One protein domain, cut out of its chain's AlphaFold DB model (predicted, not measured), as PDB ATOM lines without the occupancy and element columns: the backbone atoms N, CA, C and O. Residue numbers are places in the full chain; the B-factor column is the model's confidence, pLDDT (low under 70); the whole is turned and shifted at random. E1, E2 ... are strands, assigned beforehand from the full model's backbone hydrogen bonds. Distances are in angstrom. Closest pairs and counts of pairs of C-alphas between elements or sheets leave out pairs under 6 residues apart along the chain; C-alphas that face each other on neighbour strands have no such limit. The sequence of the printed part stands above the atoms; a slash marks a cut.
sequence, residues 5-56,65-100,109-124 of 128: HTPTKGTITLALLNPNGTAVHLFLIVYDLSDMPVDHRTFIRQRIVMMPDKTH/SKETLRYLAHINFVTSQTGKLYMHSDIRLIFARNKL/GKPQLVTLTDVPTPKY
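AT A GLANCE: This is residues 5 to 56, 65 to 100 and 109 to 124 of the 128 residues of the protein "Hypothetical protein" of Adineta steineri (UniProt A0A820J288). A hairpin of two long strands, E1 and E2, crosses slantwise over one face of a larger, twisted sheet made of E3, E4, E5, E6 and E7; the two sheets make a loose sandwich that is only partly face to face. In the larger sheet the long strands E3 and E4 run side by side, with E7 along the free side of E3, and the short strands E5 and E6 one after the other along the free side of E4. The printed part has 104 residues with no named helix and seven named strands, E1 to E7 in chain order, and its class is all strand. The hairpin sheet has the order E1 - E2, the larger sheet is branched, and the neighbour pairs in both are antiparallel. The whole is loose, with a radius of gyration of the C-alphas of 16.2 A, and only just flat, spanning 53 by 36 by 18 A.

IN THESE COORDINATES: The first strand, E1, covers residues 9 to 17 and is 25.7 A long, beginning at C-alpha 9 at (32.520, 12.752, -9.925). E2, residues 23 to 32, follows after a tight link and is 26.3 A long. E3, residues 40 to 51, measures 34.3 A from first to last C-alpha, and its C-alpha 40 is at (26.795, 18.561, -23.660). E4, residues 68 to 79, measures 33.2 A and bends by 61 degrees at residue 71. E5 is residues 85 to 87, 7.0 A long, and E6 is residues 92 to 95, 10.3 A long. E7, residues 112 to 118, is 18.8 A long and ends at C-alpha 118 at (38.530, 5.416, -22.405).

HOW THE PARTS SIT: The larger sheet is branched, and E4 has three neighbours in it. E3 is on one side of E4, beside residues 68 to 79. E5, beside residues 76 to 79, and E6, beside residues 70 to 74, are on the other side of E4, a staggered pairing. E3 and E4 are antiparallel at 167 degrees, with N 48 and O 71 within hydrogen-bond range at 2.8 A and N 77 and O 42 at 2.9 A. On the other side of E3 from E4 is the edge strand E7, antiparallel to E3 at 170 degrees, with N 47 and O 116 at 2.8 A. E4 and E5 form a hairpin, antiparallel at 140 degrees, with N 86 and O 78 at 2.8 A. E4 and E6 are antiparallel at 170 degrees, with N 94 and O 72 at 2.8 A. E5 and E6 are apart. The other sheet of the sandwich, two sheets face to face, is the hairpin of E1 and E2, antiparallel at 166 degrees, with N 12 and O 29 at 2.8 A. The parts of the two sheets that face each other are 9.0 A centre to centre, their best planes are 21 degrees apart, and their strands stand at 44 degrees. The closest C-alphas of E2 and E3 are those of Ile 29 and Gln 46, 6.6 A apart; those of E2 and E4 are of Phe 27 and Ala 73, 7.4 A apart. E1 and E3 are apart, and E1 and E4 are only just apart, with their closest C-alphas at 8.4 A.

THE WHOLE: The two C-alphas farthest apart are those of His 56 and Thr 82, at 55.2 A. Residues 57 to 64 are not printed, and C-alphas 56 and 65 across that cut are 10.7 A apart. Residues 101 to 108 are not printed either, and C-alphas 100 and 109 are 13.4 A apart. Of the links that are printed whole, E1 to E2, E4 to E5 and E5 to E6 are tight and E2 to E3 is short. The mean pLDDT of the printed part is 89.5; residues 54 to 56, 65, 98 to 100 and 109 to 111 are under 70.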
ATOM      1  N   HIS A   5      19.950  10.869 -12.502       93.69
ATOM      2  CA  HIS A   5      20.811  11.942 -11.998       93.69
ATOM      3  C   HIS A   5      22.012  11.359 -11.251       93.69
ATOM      4  O   HIS A   5      21.839  10.512 -10.376       93.69
ATOM      5  N   THR A   6      23.212  11.841 -11.563       94.19
ATOM      6  CA  THR A   6      24.454  11.384 -10.932       94.19
ATOM      7  C   THR A   6      25.286  12.572 -10.454       94.19
ATOM      8  O   THR A   6      25.216  13.646 -11.053       94.19
ATOM      9  N   PRO A   7      26.117  12.405  -9.409       96.56
ATOM     10  CA  PRO A   7      27.170  13.366  -9.086       96.56
ATOM     11  C   PRO A   7      28.099  13.606 -10.283       96.56
ATOM     12  O   PRO A   7      28.182  12.772 -11.179       96.56
ATOM     13  N   THR A   8      28.827  14.723 -10.302       96.25
ATOM     14  CA  THR A   8      29.777  15.043 -11.387       96.25
ATOM     15  C   THR A   8      31.081  14.248 -11.312       96.25
ATOM     16  O   THR A   8      31.780  14.127 -12.316       96.25
ATOM     17  N   LYS A   9      31.399  13.672 -10.147       97.44
ATOM     18  CA  LYS A   9      32.520  12.752  -9.925       97.44
ATOM     19  C   LYS A   9      32.061  11.588  -9.071       97.44
ATOM     20  O   LYS A   9      31.251  11.771  -8.163       97.44
ATOM     21  N   GLY A  10      32.620  10.411  -9.304       96.56
ATOM     22  CA  GLY A  10      32.357   9.271  -8.444       96.56
ATOM     23  C   GLY A  10      32.796   7.961  -9.061       96.56
ATOM     24  O   GLY A  10      33.639   7.917  -9.954       96.56
ATOM     25  N   THR A  11      32.197   6.886  -8.568       96.81
ATOM     26  CA  THR A  11      32.432   5.538  -9.075       96.81
ATOM     27  C   THR A  11      31.101   4.884  -9.395       96.81
ATOM     28  O   THR A  11      30.170   4.940  -8.593       96.81
ATOM     29  N   ILE A  12      31.006   4.280 -10.575       94.56
ATOM     30  CA  ILE A  12      29.877   3.441 -10.965       94.56
ATOM     31  C   ILE A  12      30.301   1.989 -10.834       94.56
ATOM     32  O   ILE A  12      31.300   1.565 -11.417       94.56
ATOM     33  N   THR A  13      29.503   1.231 -10.096       95.00
ATOM     34  CA  THR A  13      29.666  -0.210  -9.936       95.00
ATOM     35  C   THR A  13      28.619  -0.921 -10.787       95.00
ATOM     36  O   THR A  13      27.423  -0.719 -10.582       95.00
ATOM     37  N   LEU A  14      29.054  -1.746 -11.743       93.31
ATOM     38  CA  LEU A  14      28.154  -2.579 -12.554       93.31
ATOM     39  C   LEU A  14      28.453  -4.053 -12.314       93.31
ATOM     40  O   LEU A  14      29.554  -4.515 -12.609       93.31
ATOM     41  N   ALA A  15      27.460  -4.792 -11.825       93.31
ATOM     42  CA  ALA A  15      27.536  -6.237 -11.673       93.31
ATOM     43  C   ALA A  15      26.879  -6.928 -12.874       93.31
ATOM     44  O   ALA A  15      25.697  -6.720 -13.153       93.31
ATOM     45  N   LEU A  16      27.640  -7.767 -13.573       90.31
ATOM     46  CA  LEU A  16      27.103  -8.695 -14.560       90.31
ATOM     47  C   LEU A  16      26.758  -9.996 -13.842       90.31
ATOM     48  O   LEU A  16      27.651 -10.684 -13.346       90.31
ATOM     49  N   LEU A  17      25.470 -10.324 -13.785       91.56
ATOM     50  CA  LEU A  17      24.975 -11.559 -13.187       91.56
ATOM     51  C   LEU A  17      24.696 -12.595 -14.280       91.56
ATOM     52  O   LEU A  17      24.243 -12.249 -15.374       91.56
ATOM     53  N   ASN A  18      24.945 -13.869 -13.992       89.88
ATOM     54  CA  ASN A  18      24.413 -14.961 -14.804       89.88
ATOM     55  C   ASN A  18      22.899 -15.148 -14.530       89.88
ATOM     56  O   ASN A  18      22.371 -14.568 -13.577       89.88
ATOM     57  N   PRO A  19      22.183 -15.979 -15.312       92.81
ATOM     58  CA  PRO A  19      20.761 -16.251 -15.075       92.81
ATOM     59  C   PRO A  19      20.439 -16.839 -13.691       92.81
ATOM     60  O   PRO A  19      19.317 -16.701 -13.221       92.81
ATOM     61  N   ASN A  20      21.423 -17.446 -13.021       94.31
ATOM     62  CA  ASN A  20      21.288 -17.975 -11.662       94.31
ATOM     63  C   ASN A  20      21.482 -16.891 -10.580       94.31
ATOM     64  O   ASN A  20      21.484 -17.207  -9.394       94.31
ATOM     65  N   GLY A  21      21.693 -15.625 -10.961       91.56
ATOM     66  CA  GLY A  21      21.905 -14.501 -10.043       91.56
ATOM     67  C   GLY A  21      23.331 -14.371  -9.496       91.56
ATOM     68  O   GLY A  21      23.600 -13.485  -8.687       91.56
ATOM     69  N   THR A  22      24.272 -15.211  -9.929       91.88
ATOM     70  CA  THR A  22      25.676 -15.133  -9.504       91.88
ATOM     71  C   THR A  22      26.418 -14.062 -10.291       91.88
ATOM     72  O   THR A  22      26.359 -14.044 -11.522       91.88
ATOM     73  N   ALA A  23      27.173 -13.204  -9.605       89.62
ATOM     74  CA  ALA A  23      28.037 -12.230 -10.260       89.62
ATOM     75  C   ALA A  23      29.190 -12.927 -10.995       89.62
ATOM     76  O   ALA A  23      30.025 -13.583 -10.378       89.62
ATOM     77  N   VAL A  24      29.233 -12.770 -12.318       87.69
ATOM     78  CA  VAL A  24      30.311 -13.289 -13.172       87.69
ATOM     79  C   VAL A  24      31.370 -12.234 -13.472       87.69
ATOM     80  O   VAL A  24      32.498 -12.577 -13.820       87.69
ATOM     81  N   HIS A  25      31.026 -10.949 -13.347       89.31
ATOM     82  CA  HIS A  25      31.978  -9.860 -13.517       89.31
ATOM     83  C   HIS A  25      31.517  -8.576 -12.819       89.31
ATOM     84  O   HIS A  25      30.317  -8.312 -12.727       89.31
ATOM     85  N   LEU A  26      32.475  -7.762 -12.370       92.50
ATOM     86  CA  LEU A  26      32.235  -6.473 -11.730       92.50
ATOM     87  C   LEU A  26      33.062  -5.391 -12.426       92.50
ATOM     88  O   LEU A  26      34.288  -5.464 -12.438       92.50
ATOM     89  N   PHE A  27      32.393  -4.370 -12.956       94.19
ATOM     90  CA  PHE A  27      33.053  -3.161 -13.434       94.19
ATOM     91  C   PHE A  27      33.089  -2.121 -12.320       94.19
ATOM     92  O   PHE A  27      32.068  -1.854 -11.679       94.19
ATOM     93  N   LEU A  28      34.257  -1.508 -12.139       95.44
ATOM     94  CA  LEU A  28      34.468  -0.378 -11.244       95.44
ATOM     95  C   LEU A  28      34.927   0.813 -12.083       95.44
ATOM     96  O   LEU A  28      36.100   0.926 -12.444       95.44
ATOM     97  N   ILE A  29      33.982   1.678 -12.447       95.69
ATOM     98  CA  ILE A  29      34.206   2.767 -13.400       95.69
ATOM     99  C   ILE A  29      34.284   4.075 -12.626       95.69
ATOM    100  O   ILE A  29      33.264   4.662 -12.262       95.69
ATOM    101  N   VAL A  30      35.508   4.521 -12.368       96.19
ATOM    102  CA  VAL A  30      35.780   5.835 -11.777       96.19
ATOM    103  C   VAL A  30      35.626   6.904 -12.855       96.19
ATOM    104  O   VAL A  30      36.122   6.733 -13.971       96.19
ATOM    105  N   TYR A  31      34.938   7.998 -12.536       95.81
ATOM    106  CA  TYR A  31      34.694   9.090 -13.469       95.81
ATOM    107  C   TYR A  31      34.843  10.472 -12.832       95.81
ATOM    108  O   TYR A  31      34.504  10.685 -11.667       95.81
ATOM    109  N   ASP A  32      35.293  11.422 -13.653       96.75
ATOM    110  CA  ASP A  32      35.294  12.854 -13.366       96.75
ATOM    111  C   ASP A  32      34.817  13.621 -14.607       96.75
ATOM    112  O   ASP A  32      35.500  13.681 -15.636       96.75
ATOM    113  N   LEU A  33      33.611  14.173 -14.493       97.00
ATOM    114  CA  LEU A  33      32.920  14.978 -15.497       97.00
ATOM    115  C   LEU A  33      32.580  16.369 -14.937       97.00
ATOM    116  O   LEU A  33      31.616  17.001 -15.364       97.00
ATOM    117  N   SER A  34      33.341  16.844 -13.945       96.69
ATOM    118  CA  SER A  34      33.133  18.174 -13.348       96.69
ATOM    119  C   SER A  34      33.390  19.332 -14.309       96.69
ATOM    120  O   SER A  34      32.810  20.398 -14.142       96.69
ATOM    121  N   ASP A  35      34.224  19.107 -15.321       96.75
ATOM    122  CA  ASP A  35      34.565  20.044 -16.390       96.75
ATOM    123  C   ASP A  35      33.583  19.991 -17.576       96.75
ATOM    124  O   ASP A  35      33.794  20.668 -18.580       96.75
ATOM    125  N   MET A  36      32.522  19.180 -17.499       96.94
ATOM    126  CA  MET A  36      31.559  19.023 -18.588       96.94
ATOM    127  C   MET A  36      30.653  20.266 -18.713       96.94
ATOM    128  O   MET A  36      29.919  20.571 -17.769       96.94
ATOM    129  N   PRO A  37      30.640  20.973 -19.863       97.19
ATOM    130  CA  PRO A  37      29.807  22.165 -20.040       97.19
ATOM    131  C   PRO A  37      28.313  21.833 -20.014       97.19
ATOM    132  O   PRO A  37      27.928  20.677 -20.194       97.19
ATOM    133  N   VAL A  38      27.451  22.839 -19.842       96.19
ATOM    134  CA  VAL A  38      25.988  22.663 -19.927       96.19
ATOM    135  C   VAL A  38      25.563  22.176 -21.311       96.19
ATOM    136  O   VAL A  38      26.190  22.510 -22.313       96.19
ATOM    137  N   ASP A  39      24.493  21.389 -21.365       94.75
ATOM    138  CA  ASP A  39      23.910  20.858 -22.605       94.75
ATOM    139  C   ASP A  39      24.906  20.146 -23.542       94.75
ATOM    140  O   ASP A  39      24.848  20.236 -24.768       94.75
ATOM    141  N   HIS A  40      25.853  19.419 -22.952       96.06
ATOM    142  CA  HIS A  40      26.795  18.561 -23.660       96.06
ATOM    143  C   HIS A  40      26.508  17.095 -23.356       96.06
ATOM    144  O   HIS A  40      25.792  16.744 -22.417       96.06
ATOM    145  N   ARG A  41      27.092  16.210 -24.158       95.69
ATOM    146  CA  ARG A  41      27.088  14.763 -23.940       95.69
ATOM    147  C   ARG A  41      28.497  14.191 -24.065       95.69
ATOM    148  O   ARG A  41      29.364  14.774 -24.713       95.69
ATOM    149  N   THR A  42      28.703  13.058 -23.406       96.88
ATOM    150  CA  THR A  42      29.935  12.266 -23.445       96.88
ATOM    151  C   THR A  42      29.628  10.792 -23.200       96.88
ATOM    152  O   THR A  42      28.481  10.423 -22.930       96.88
ATOM    153  N   PHE A  43      30.646   9.944 -23.276       96.69
ATOM    154  CA  PHE A  43      30.582   8.594 -22.746       96.69
ATOM    155  C   PHE A  43      31.857   8.247 -21.988       96.69
ATOM    156  O   PHE A  43      32.922   8.803 -22.237       96.69
ATOM    157  N   ILE A  44      31.741   7.277 -21.094       97.00
ATOM    158  CA  ILE A  44      32.881   6.614 -20.473       97.00
ATOM    159  C   ILE A  44      32.799   5.146 -20.836       97.00
ATOM    160  O   ILE A  44      31.722   4.539 -20.786       97.00
ATOM    161  N   ARG A  45      33.940   4.589 -21.234       96.50
ATOM    162  CA  ARG A  45      34.031   3.207 -21.672       96.50
ATOM    163  C   ARG A  45      35.145   2.489 -20.939       96.50
ATOM    164  O   ARG A  45      36.310   2.772 -21.172       96.50
ATOM    165  N   GLN A  46      34.794   1.526 -20.095       97.12
ATOM    166  CA  GLN A  46      35.775   0.628 -19.495       97.12
ATOM    167  C   GLN A  46      35.848  -0.643 -20.331       97.12
ATOM    168  O   GLN A  46      34.836  -1.312 -20.530       97.12
ATOM    169  N   ARG A  47      37.038  -0.965 -20.835       95.00
ATOM    170  CA  ARG A  47      37.330  -2.190 -21.577       95.00
ATOM    171  C   ARG A  47      38.332  -3.032 -20.802       95.00
ATOM    172  O   ARG A  47      39.286  -2.510 -20.241       95.00
ATOM    173  N   ILE A  48      38.122  -4.338 -20.797       92.56
ATOM    174  CA  ILE A  48      39.075  -5.310 -20.277       92.56
ATOM    175  C   ILE A  48      39.541  -6.128 -21.461       92.56
ATOM    176  O   ILE A  48      38.743  -6.821 -22.105       92.56
ATOM    177  N   VAL A  49      40.824  -6.002 -21.765       91.75
ATOM    178  CA  VAL A  49      41.473  -6.677 -22.882       91.75
ATOM    179  C   VAL A  49      42.431  -7.730 -22.351       91.75
ATOM    180  O   VAL A  49      43.040  -7.569 -21.299       91.75
ATOM    181  N   MET A  50      42.541  -8.825 -23.083       88.62
ATOM    182  CA  MET A  50      43.554  -9.839 -22.868       88.62
ATOM    183  C   MET A  50      44.764  -9.477 -23.723       88.62
ATOM    184  O   MET A  50      44.646  -9.388 -24.949       88.62
ATOM    185  N   MET A  51      45.892  -9.243 -23.064       85.19
ATOM    186  CA  MET A  51      47.178  -8.985 -23.692       85.19
ATOM    187  C   MET A  51      47.946 -10.301 -23.858       85.19
ATOM    188  O   MET A  51      47.971 -11.107 -22.924       85.19
ATOM    189  N   PRO A  52      48.573 -10.528 -25.019       76.88
ATOM    190  CA  PRO A  52      49.459 -11.665 -25.210       76.88
ATOM    191  C   PRO A  52      50.795 -11.456 -24.493       76.88
ATOM    192  O   PRO A  52      51.255 -10.321 -24.321       76.88
ATOM    193  N   ASP A  53      51.434 -12.560 -24.112       71.31
ATOM    194  CA  ASP A  53      52.725 -12.533 -23.435       71.31
ATOM    195  C   ASP A  53      53.843 -12.077 -24.371       71.31
ATOM    196  O   ASP A  53      54.142 -12.692 -25.394       71.31
ATOM    197  N   LYS A  54      54.494 -10.973 -23.994       61.44
ATOM    198  CA  LYS A  54      55.572 -10.347 -24.774       61.44
ATOM    199  C   LYS A  54      56.932 -11.037 -24.604       61.44
ATOM    200  O   LYS A  54      57.910 -10.589 -25.191       61.44
ATOM    201  N   THR A  55      57.024 -12.079 -23.778       56.12
ATOM    202  CA  THR A  55      58.297 -12.658 -23.318       56.12
ATOM    203  C   THR A  55      58.862 -13.754 -24.228       56.12
ATOM    204  O   THR A  55      60.044 -14.062 -24.099       56.12
ATOM    205  N   HIS A  56      58.093 -14.304 -25.182       52.69
ATOM    206  CA  HIS A  56      58.544 -15.449 -25.999       52.69
ATOM    207  C   HIS A  56      58.289 -15.387 -27.518       52.69
ATOM    208  O   HIS A  56      58.484 -16.386 -28.209       52.69
ATOM    209  N   SER A  65      50.047 -11.673 -31.361       60.81
ATOM    210  CA  SER A  65      50.362 -10.392 -30.712       60.81
ATOM    211  C   SER A  65      49.182  -9.419 -30.582       60.81
ATOM    212  O   SER A  65      49.369  -8.286 -30.131       60.81
ATOM    213  N   LYS A  66      47.956  -9.822 -30.952       72.38
ATOM    214  CA  LYS A  66      46.786  -8.926 -30.926       72.38
ATOM    215  C   LYS A  66      46.051  -8.959 -29.587       72.38
ATOM    216  O   LYS A  66      45.650 -10.018 -29.108       72.38
ATOM    217  N   GLU A  67      45.807  -7.775 -29.025       84.69
ATOM    218  CA  GLU A  67      44.912  -7.623 -27.877       84.69
ATOM    219  C   GLU A  67      43.498  -8.112 -28.225       84.69
ATOM    220  O   GLU A  67      42.975  -7.840 -29.308       84.69
ATOM    221  N   THR A  68      42.869  -8.843 -27.305       87.19
ATOM    222  CA  THR A  68      41.509  -9.368 -27.500       87.19
ATOM    223  C   THR A  68      40.564  -8.795 -26.454       87.19
ATOM    224  O   THR A  68      40.777  -8.968 -25.254       87.19
ATOM    225  N   LEU A  69      39.482  -8.141 -26.883       90.50
ATOM    226  CA  LEU A  69      38.464  -7.604 -25.979       90.50
ATOM    227  C   LEU A  69      37.709  -8.733 -25.262       90.50
ATOM    228  O   LEU A  69      37.152  -9.621 -25.905       90.50
ATOM    229  N   ARG A  70      37.658  -8.677 -23.930       90.31
ATOM    230  CA  ARG A  70      36.943  -9.653 -23.093       90.31
ATOM    231  C   ARG A  70      35.671  -9.080 -22.501       90.31
ATOM    232  O   ARG A  70      34.636  -9.738 -22.556       90.31
ATOM    233  N   TYR A  71      35.747  -7.860 -21.982       92.88
ATOM    234  CA  TYR A  71      34.615  -7.164 -21.383       92.88
ATOM    235  C   TYR A  71      34.624  -5.697 -21.789       92.88
ATOM    236  O   TYR A  71      35.688  -5.101 -21.942       92.88
ATOM    237  N   LEU A  72      33.447  -5.102 -21.954       95.75
ATOM    238  CA  LEU A  72      33.301  -3.672 -22.195       95.75
ATOM    239  C   LEU A  72      32.013  -3.176 -21.562       95.75
ATOM    240  O   LEU A  72      30.952  -3.742 -21.808       95.75
ATOM    241  N   ALA A  73      32.108  -2.090 -20.809       96.69
ATOM    242  CA  ALA A  73      30.976  -1.316 -20.336       96.69
ATOM    243  C   ALA A  73      31.039   0.080 -20.951       96.69
ATOM    244  O   ALA A  73      32.065   0.751 -20.866       96.69
ATOM    245  N   HIS A  74      29.947   0.509 -21.581       96.94
ATOM    246  CA  HIS A  74      29.804   1.829 -22.191       96.94
ATOM    247  C   HIS A  74      28.623   2.553 -21.556       96.94
ATOM    248  O   HIS A  74      27.485   2.078 -21.622       96.94
ATOM    249  N   ILE A  75      28.899   3.723 -20.986       96.00
ATOM    250  CA  ILE A  75      27.926   4.537 -20.259       96.00
ATOM    251  C   ILE A  75      27.913   5.934 -20.858       96.00
ATOM    252  O   ILE A  75      28.958   6.577 -20.946       96.00
ATOM    253  N   ASN A  76      26.738   6.417 -21.255       95.50
ATOM    254  CA  ASN A  76      26.595   7.777 -21.764       95.50
ATOM    255  C   ASN A  76      26.175   8.733 -20.648       95.50
ATOM    256  O   ASN A  76      25.340   8.402 -19.803       95.50
ATOM    257  N   PHE A  77      26.695   9.951 -20.716       95.81
ATOM    258  CA  PHE A  77      26.344  11.041 -19.821       95.81
ATOM    259  C   PHE A  77      25.890  12.260 -20.615       95.81
ATOM    260  O   PHE A  77      26.316  12.482 -21.751       95.81
ATOM    261  N   VAL A  78      25.027  13.057 -19.998       95.88
ATOM    262  CA  VAL A  78      24.560  14.336 -20.522       95.88
ATOM    263  C   VAL A  78      24.455  15.342 -19.385       95.88
ATOM    264  O   VAL A  78      24.022  15.001 -18.282       95.88
ATOM    265  N   THR A  79      24.804  16.588 -19.652       95.62
ATOM    266  CA  THR A  79      24.496  17.713 -18.769       95.62
ATOM    267  C   THR A  79      23.213  18.389 -19.237       95.62
ATOM    268  O   THR A  79      22.903  18.466 -20.423       95.62
ATOM    269  N   SER A  80      22.410  18.857 -18.292       93.75
ATOM    270  CA  SER A  80      21.238  19.688 -18.590       93.75
ATOM    271  C   SER A  80      21.620  21.157 -18.795       93.75
ATOM    272  O   SER A  80      22.752  21.554 -18.520       93.75
ATOM    273  N   GLN A  81      20.649  21.982 -19.195       92.94
ATOM    274  CA  GLN A  81      20.801  23.444 -19.267       92.94
ATOM    275  C   GLN A  81      21.157  24.080 -17.911       92.94
ATOM    276  O   GLN A  81      21.755  25.145 -17.872       92.94
ATOM    277  N   THR A  82      20.834  23.417 -16.792       92.06
ATOM    278  CA  THR A  82      21.190  23.864 -15.432       92.06
ATOM    279  C   THR A  82      22.483  23.230 -14.908       92.06
ATOM    280  O   THR A  82      22.768  23.313 -13.718       92.06
ATOM    281  N   GLY A  83      23.249  22.538 -15.760       92.69
ATOM    282  CA  GLY A  83      24.526  21.911 -15.394       92.69
ATOM    283  C   GLY A  83      24.418  20.598 -14.619       92.69
ATOM    284  O   GLY A  83      25.428  19.948 -14.372       92.69
ATOM    285  N   LYS A  84      23.206  20.139 -14.274       94.56
ATOM    286  CA  LYS A  84      23.023  18.825 -13.634       94.56
ATOM    287  C   LYS A  84      23.423  17.698 -14.585       94.56
ATOM    288  O   LYS A  84      22.973  17.706 -15.736       94.56
ATOM    289  N   LEU A  85      24.207  16.743 -14.086       95.75
ATOM    290  CA  LEU A  85      24.678  15.578 -14.828       95.75
ATOM    291  C   LEU A  85      23.683  14.418 -14.708       95.75
ATOM    292  O   LEU A  85      23.155  14.124 -13.635       95.75
ATOM    293  N   TYR A  86      23.444  13.746 -15.826       95.12
ATOM    294  CA  TYR A  86      22.605  12.564 -15.888       95.12
ATOM    295  C   TYR A  86      23.306  11.468 -16.676       95.12
ATOM    296  O   TYR A  86      23.807  11.706 -17.777       95.12
ATOM    297  N   MET A  87      23.249  10.247 -16.160       93.81
ATOM    298  CA  MET A  87      23.433   9.059 -16.975       93.81
ATOM    299  C   MET A  87      22.247   8.958 -17.945       93.81
ATOM    300  O   MET A  87      21.079   8.988 -17.541       93.81
ATOM    301  N   HIS A  88      22.548   8.919 -19.238       84.88
ATOM    302  CA  HIS A  88      21.576   9.108 -20.308       84.88
ATOM    303  C   HIS A  88      21.509   7.888 -21.226       84.88
ATOM    304  O   HIS A  88      22.537   7.314 -21.570       84.88
ATOM    305  N   SER A  89      20.312   7.559 -21.719       85.88
ATOM    306  CA  SER A  89      20.074   6.398 -22.594       85.88
ATOM    307  C   SER A  89      20.403   5.059 -21.908       85.88
ATOM    308  O   SER A  89      20.212   4.926 -20.701       85.88
ATOM    309  N   ASP A  90      20.850   4.074 -22.685       85.69
ATOM    310  CA  ASP A  90      21.154   2.717 -22.238       85.69
ATOM    311  C   ASP A  90      22.605   2.560 -21.758       85.69
ATOM    312  O   ASP A  90      23.529   3.216 -22.255       85.69
ATOM    313  N   ILE A  91      22.803   1.603 -20.851       90.88
ATOM    314  CA  ILE A  91      24.110   1.035 -20.514       90.88
ATOM    315  C   ILE A  91      24.351  -0.139 -21.460       90.88
ATOM    316  O   ILE A  91      23.526  -1.050 -21.543       90.88
ATOM    317  N   ARG A  92      25.476  -0.133 -22.179       93.75
ATOM    318  CA  ARG A  92      25.822  -1.219 -23.108       93.75
ATOM    319  C   ARG A  92      26.951  -2.057 -22.533       93.75
ATOM    320  O   ARG A  92      27.961  -1.511 -22.089       93.75
ATOM    321  N   LEU A  93      26.777  -3.373 -22.583       93.69
ATOM    322  CA  LEU A  93      27.737  -4.355 -22.101       93.69
ATOM    323  C   LEU A  93      28.130  -5.298 -23.240       93.69
ATOM    324  O   LEU A  93      27.267  -5.793 -23.964       93.69
ATOM    325  N   ILE A  94      29.427  -5.564 -23.376       93.00
ATOM    326  CA  ILE A  94      29.967  -6.651 -24.200       93.00
ATOM    327  C   ILE A  94      30.718  -7.588 -23.264       93.00
ATOM    328  O   ILE A  94      31.488  -7.139 -22.416       93.00
ATOM    329  N   PHE A  95      30.503  -8.885 -23.430       89.75
ATOM    330  CA  PHE A  95      31.219  -9.932 -22.715       89.75
ATOM    331  C   PHE A  95      31.516 -11.077 -23.684       89.75
ATOM    332  O   PHE A  95      30.649 -11.513 -24.446       89.75
ATOM    333  N   ALA A  96      32.759 -11.547 -23.687       85.25
ATOM    334  CA  ALA A  96      33.161 -12.690 -24.489       85.25
ATOM    335  C   ALA A  96      32.530 -13.973 -23.926       85.25
ATOM    336  O   ALA A  96      32.578 -14.221 -22.723       85.25
ATOM    337  N   ARG A  97      31.957 -14.803 -24.806       73.94
ATOM    338  CA  ARG A  97      31.340 -16.090 -24.435       73.94
ATOM    339  C   ARG A  97      32.356 -17.203 -24.188       73.94
ATOM    340  O   ARG A  97      32.030 -18.186 -23.532       73.94
ATOM    341  N   ASN A  98      33.561 -17.066 -24.735       66.38
ATOM    342  CA  ASN A  98      34.562 -18.119 -24.666       66.38
ATOM    343  C   ASN A  98      35.111 -18.208 -23.249       66.38
ATOM    344  O   ASN A  98      35.436 -17.182 -22.639       66.38
ATOM    345  N   LYS A  99      35.283 -19.435 -22.758       58.34
ATOM    346  CA  LYS A  99      36.129 -19.675 -21.595       58.34
ATOM    347  C   LYS A  99      37.499 -19.051 -21.873       58.34
ATOM    348  O   LYS A  99      37.953 -18.956 -23.015       58.34
ATOM    349  N   LEU A 100      38.117 -18.505 -20.833       59.19
ATOM    350  CA  LEU A 100      39.556 -18.285 -20.862       59.19
ATOM    351  C   LEU A 100      40.147 -19.695 -20.877       59.19
ATOM    352  O   LEU A 100      40.392 -20.256 -19.816       59.19
ATOM    353  N   GLY A 109      53.112 -18.409 -22.207       57.25
ATOM    354  CA  GLY A 109      52.934 -17.772 -20.904       57.25
ATOM    355  C   GLY A 109      51.542 -17.160 -20.636       57.25
ATOM    356  O   GLY A 109      50.648 -17.146 -21.484       57.25
ATOM    357  N   LYS A 110      51.346 -16.708 -19.391       65.75
ATOM    358  CA  LYS A 110      50.052 -16.325 -18.805       65.75
ATOM    359  C   LYS A 110      49.493 -15.044 -19.439       65.75
ATOM    360  O   LYS A 110      49.928 -13.965 -19.043       65.75
ATOM    361  N   PRO A 111      48.456 -15.110 -20.300       69.31
ATOM    362  CA  PRO A 111      47.878 -13.909 -20.888       69.31
ATOM    363  C   PRO A 111      47.339 -12.978 -19.793       69.31
ATOM    364  O   PRO A 111      46.545 -13.380 -18.938       69.31
ATOM    365  N   GLN A 112      47.766 -11.717 -19.824       82.12
ATOM    366  CA  GLN A 112      47.416 -10.726 -18.810       82.12
ATOM    367  C   GLN A 112      46.104 -10.018 -19.169       82.12
ATOM    368  O   GLN A 112      45.960  -9.468 -20.260       82.12
ATOM    369  N   LEU A 113      45.152  -9.968 -18.234       87.06
ATOM    370  CA  LEU A 113      43.984  -9.091 -18.361       87.06
ATOM    371  C   LEU A 113      44.353  -7.667 -17.941       87.06
ATOM    372  O   LEU A 113      44.869  -7.447 -16.847       87.06
ATOM    373  N   VAL A 114      44.055  -6.700 -18.805       90.75
ATOM    374  CA  VAL A 114      44.315  -5.276 -18.584       90.75
ATOM    375  C   VAL A 114      43.005  -4.505 -18.671       90.75
ATOM    376  O   VAL A 114      42.288  -4.593 -19.670       90.75
ATOM    377  N   THR A 115      42.706  -3.731 -17.629       93.56
ATOM    378  CA  THR A 115      41.551  -2.827 -17.580       93.56
ATOM    379  C   THR A 115      41.959  -1.442 -18.059       93.56
ATOM    380  O   THR A 115      42.908  -0.855 -17.547       93.56
ATOM    381  N   LEU A 116      41.219  -0.902 -19.022       94.69
ATOM    382  CA  LEU A 116      41.448   0.406 -19.625       94.69
ATOM    383  C   LEU A 116      40.148   1.206 -19.579       94.69
ATOM    384  O   LEU A 116      39.083   0.675 -19.892       94.69
ATOM    385  N   THR A 117      40.232   2.481 -19.210       95.88
ATOM    386  CA  THR A 117      39.089   3.399 -19.218       95.88
ATOM    387  C   THR A 117      39.325   4.463 -20.279       95.88
ATOM    388  O   THR A 117      40.240   5.271 -20.156       95.88
ATOM    389  N   ASP A 118      38.487   4.462 -21.308       94.44
ATOM    390  CA  ASP A 118      38.530   5.416 -22.405       94.44
ATOM    391  C   ASP A 118      37.456   6.499 -22.223       94.44
ATOM    392  O   ASP A 118      36.310   6.225 -21.837       94.44
ATOM    393  N   VAL A 119      37.816   7.718 -22.614       94.75
ATOM    394  CA  VAL A 119      36.898   8.824 -22.894       94.75
ATOM    395  C   VAL A 119      37.019   9.206 -24.373       94.75
ATOM    396  O   VAL A 119      38.067   8.972 -24.980       94.75
ATOM    397  N   PRO A 120      35.962   9.746 -24.993       95.94
ATOM    398  CA  PRO A 120      36.002  10.178 -26.385       95.94
ATOM    399  C   PRO A 120      36.992  11.326 -26.608       95.94
ATOM    400  O   PRO A 120      37.318  12.081 -25.694       95.94
ATOM    401  N   THR A 121      37.408  11.488 -27.864       95.06
ATOM    402  CA  THR A 121      38.224  12.615 -28.329       95.06
ATOM    403  C   THR A 121      37.477  13.298 -29.479       95.06
ATOM    404  O   THR A 121      37.363  12.689 -30.544       95.06
ATOM    405  N   PRO A 122      36.944  14.522 -29.305       95.38
ATOM    406  CA  PRO A 122      36.963  15.350 -28.092       95.38
ATOM    407  C   PRO A 122      36.132  14.760 -26.935       95.38
ATOM    408  O   PRO A 122      35.179  14.014 -27.158       95.38
ATOM    409  N   LYS A 123      36.478  15.139 -25.693       95.75
ATOM    410  CA  LYS A 123      35.846  14.626 -24.458       95.75
ATOM    411  C   LYS A 123      34.344  14.921 -24.390       95.75
ATOM    412  O   LYS A 123      33.591  14.120 -23.841       95.75
ATOM    413  N   TYR A 124      33.904  16.038 -24.967       97.06
ATOM    414  CA  TYR A 124      32.523  16.521 -24.928       97.06
ATOM    415  C   TYR A 124      32.054  16.962 -26.309       97.06
ATOM    416  O   TYR A 124      32.849  17.450 -27.109       97.06
TER     417      TYR A 124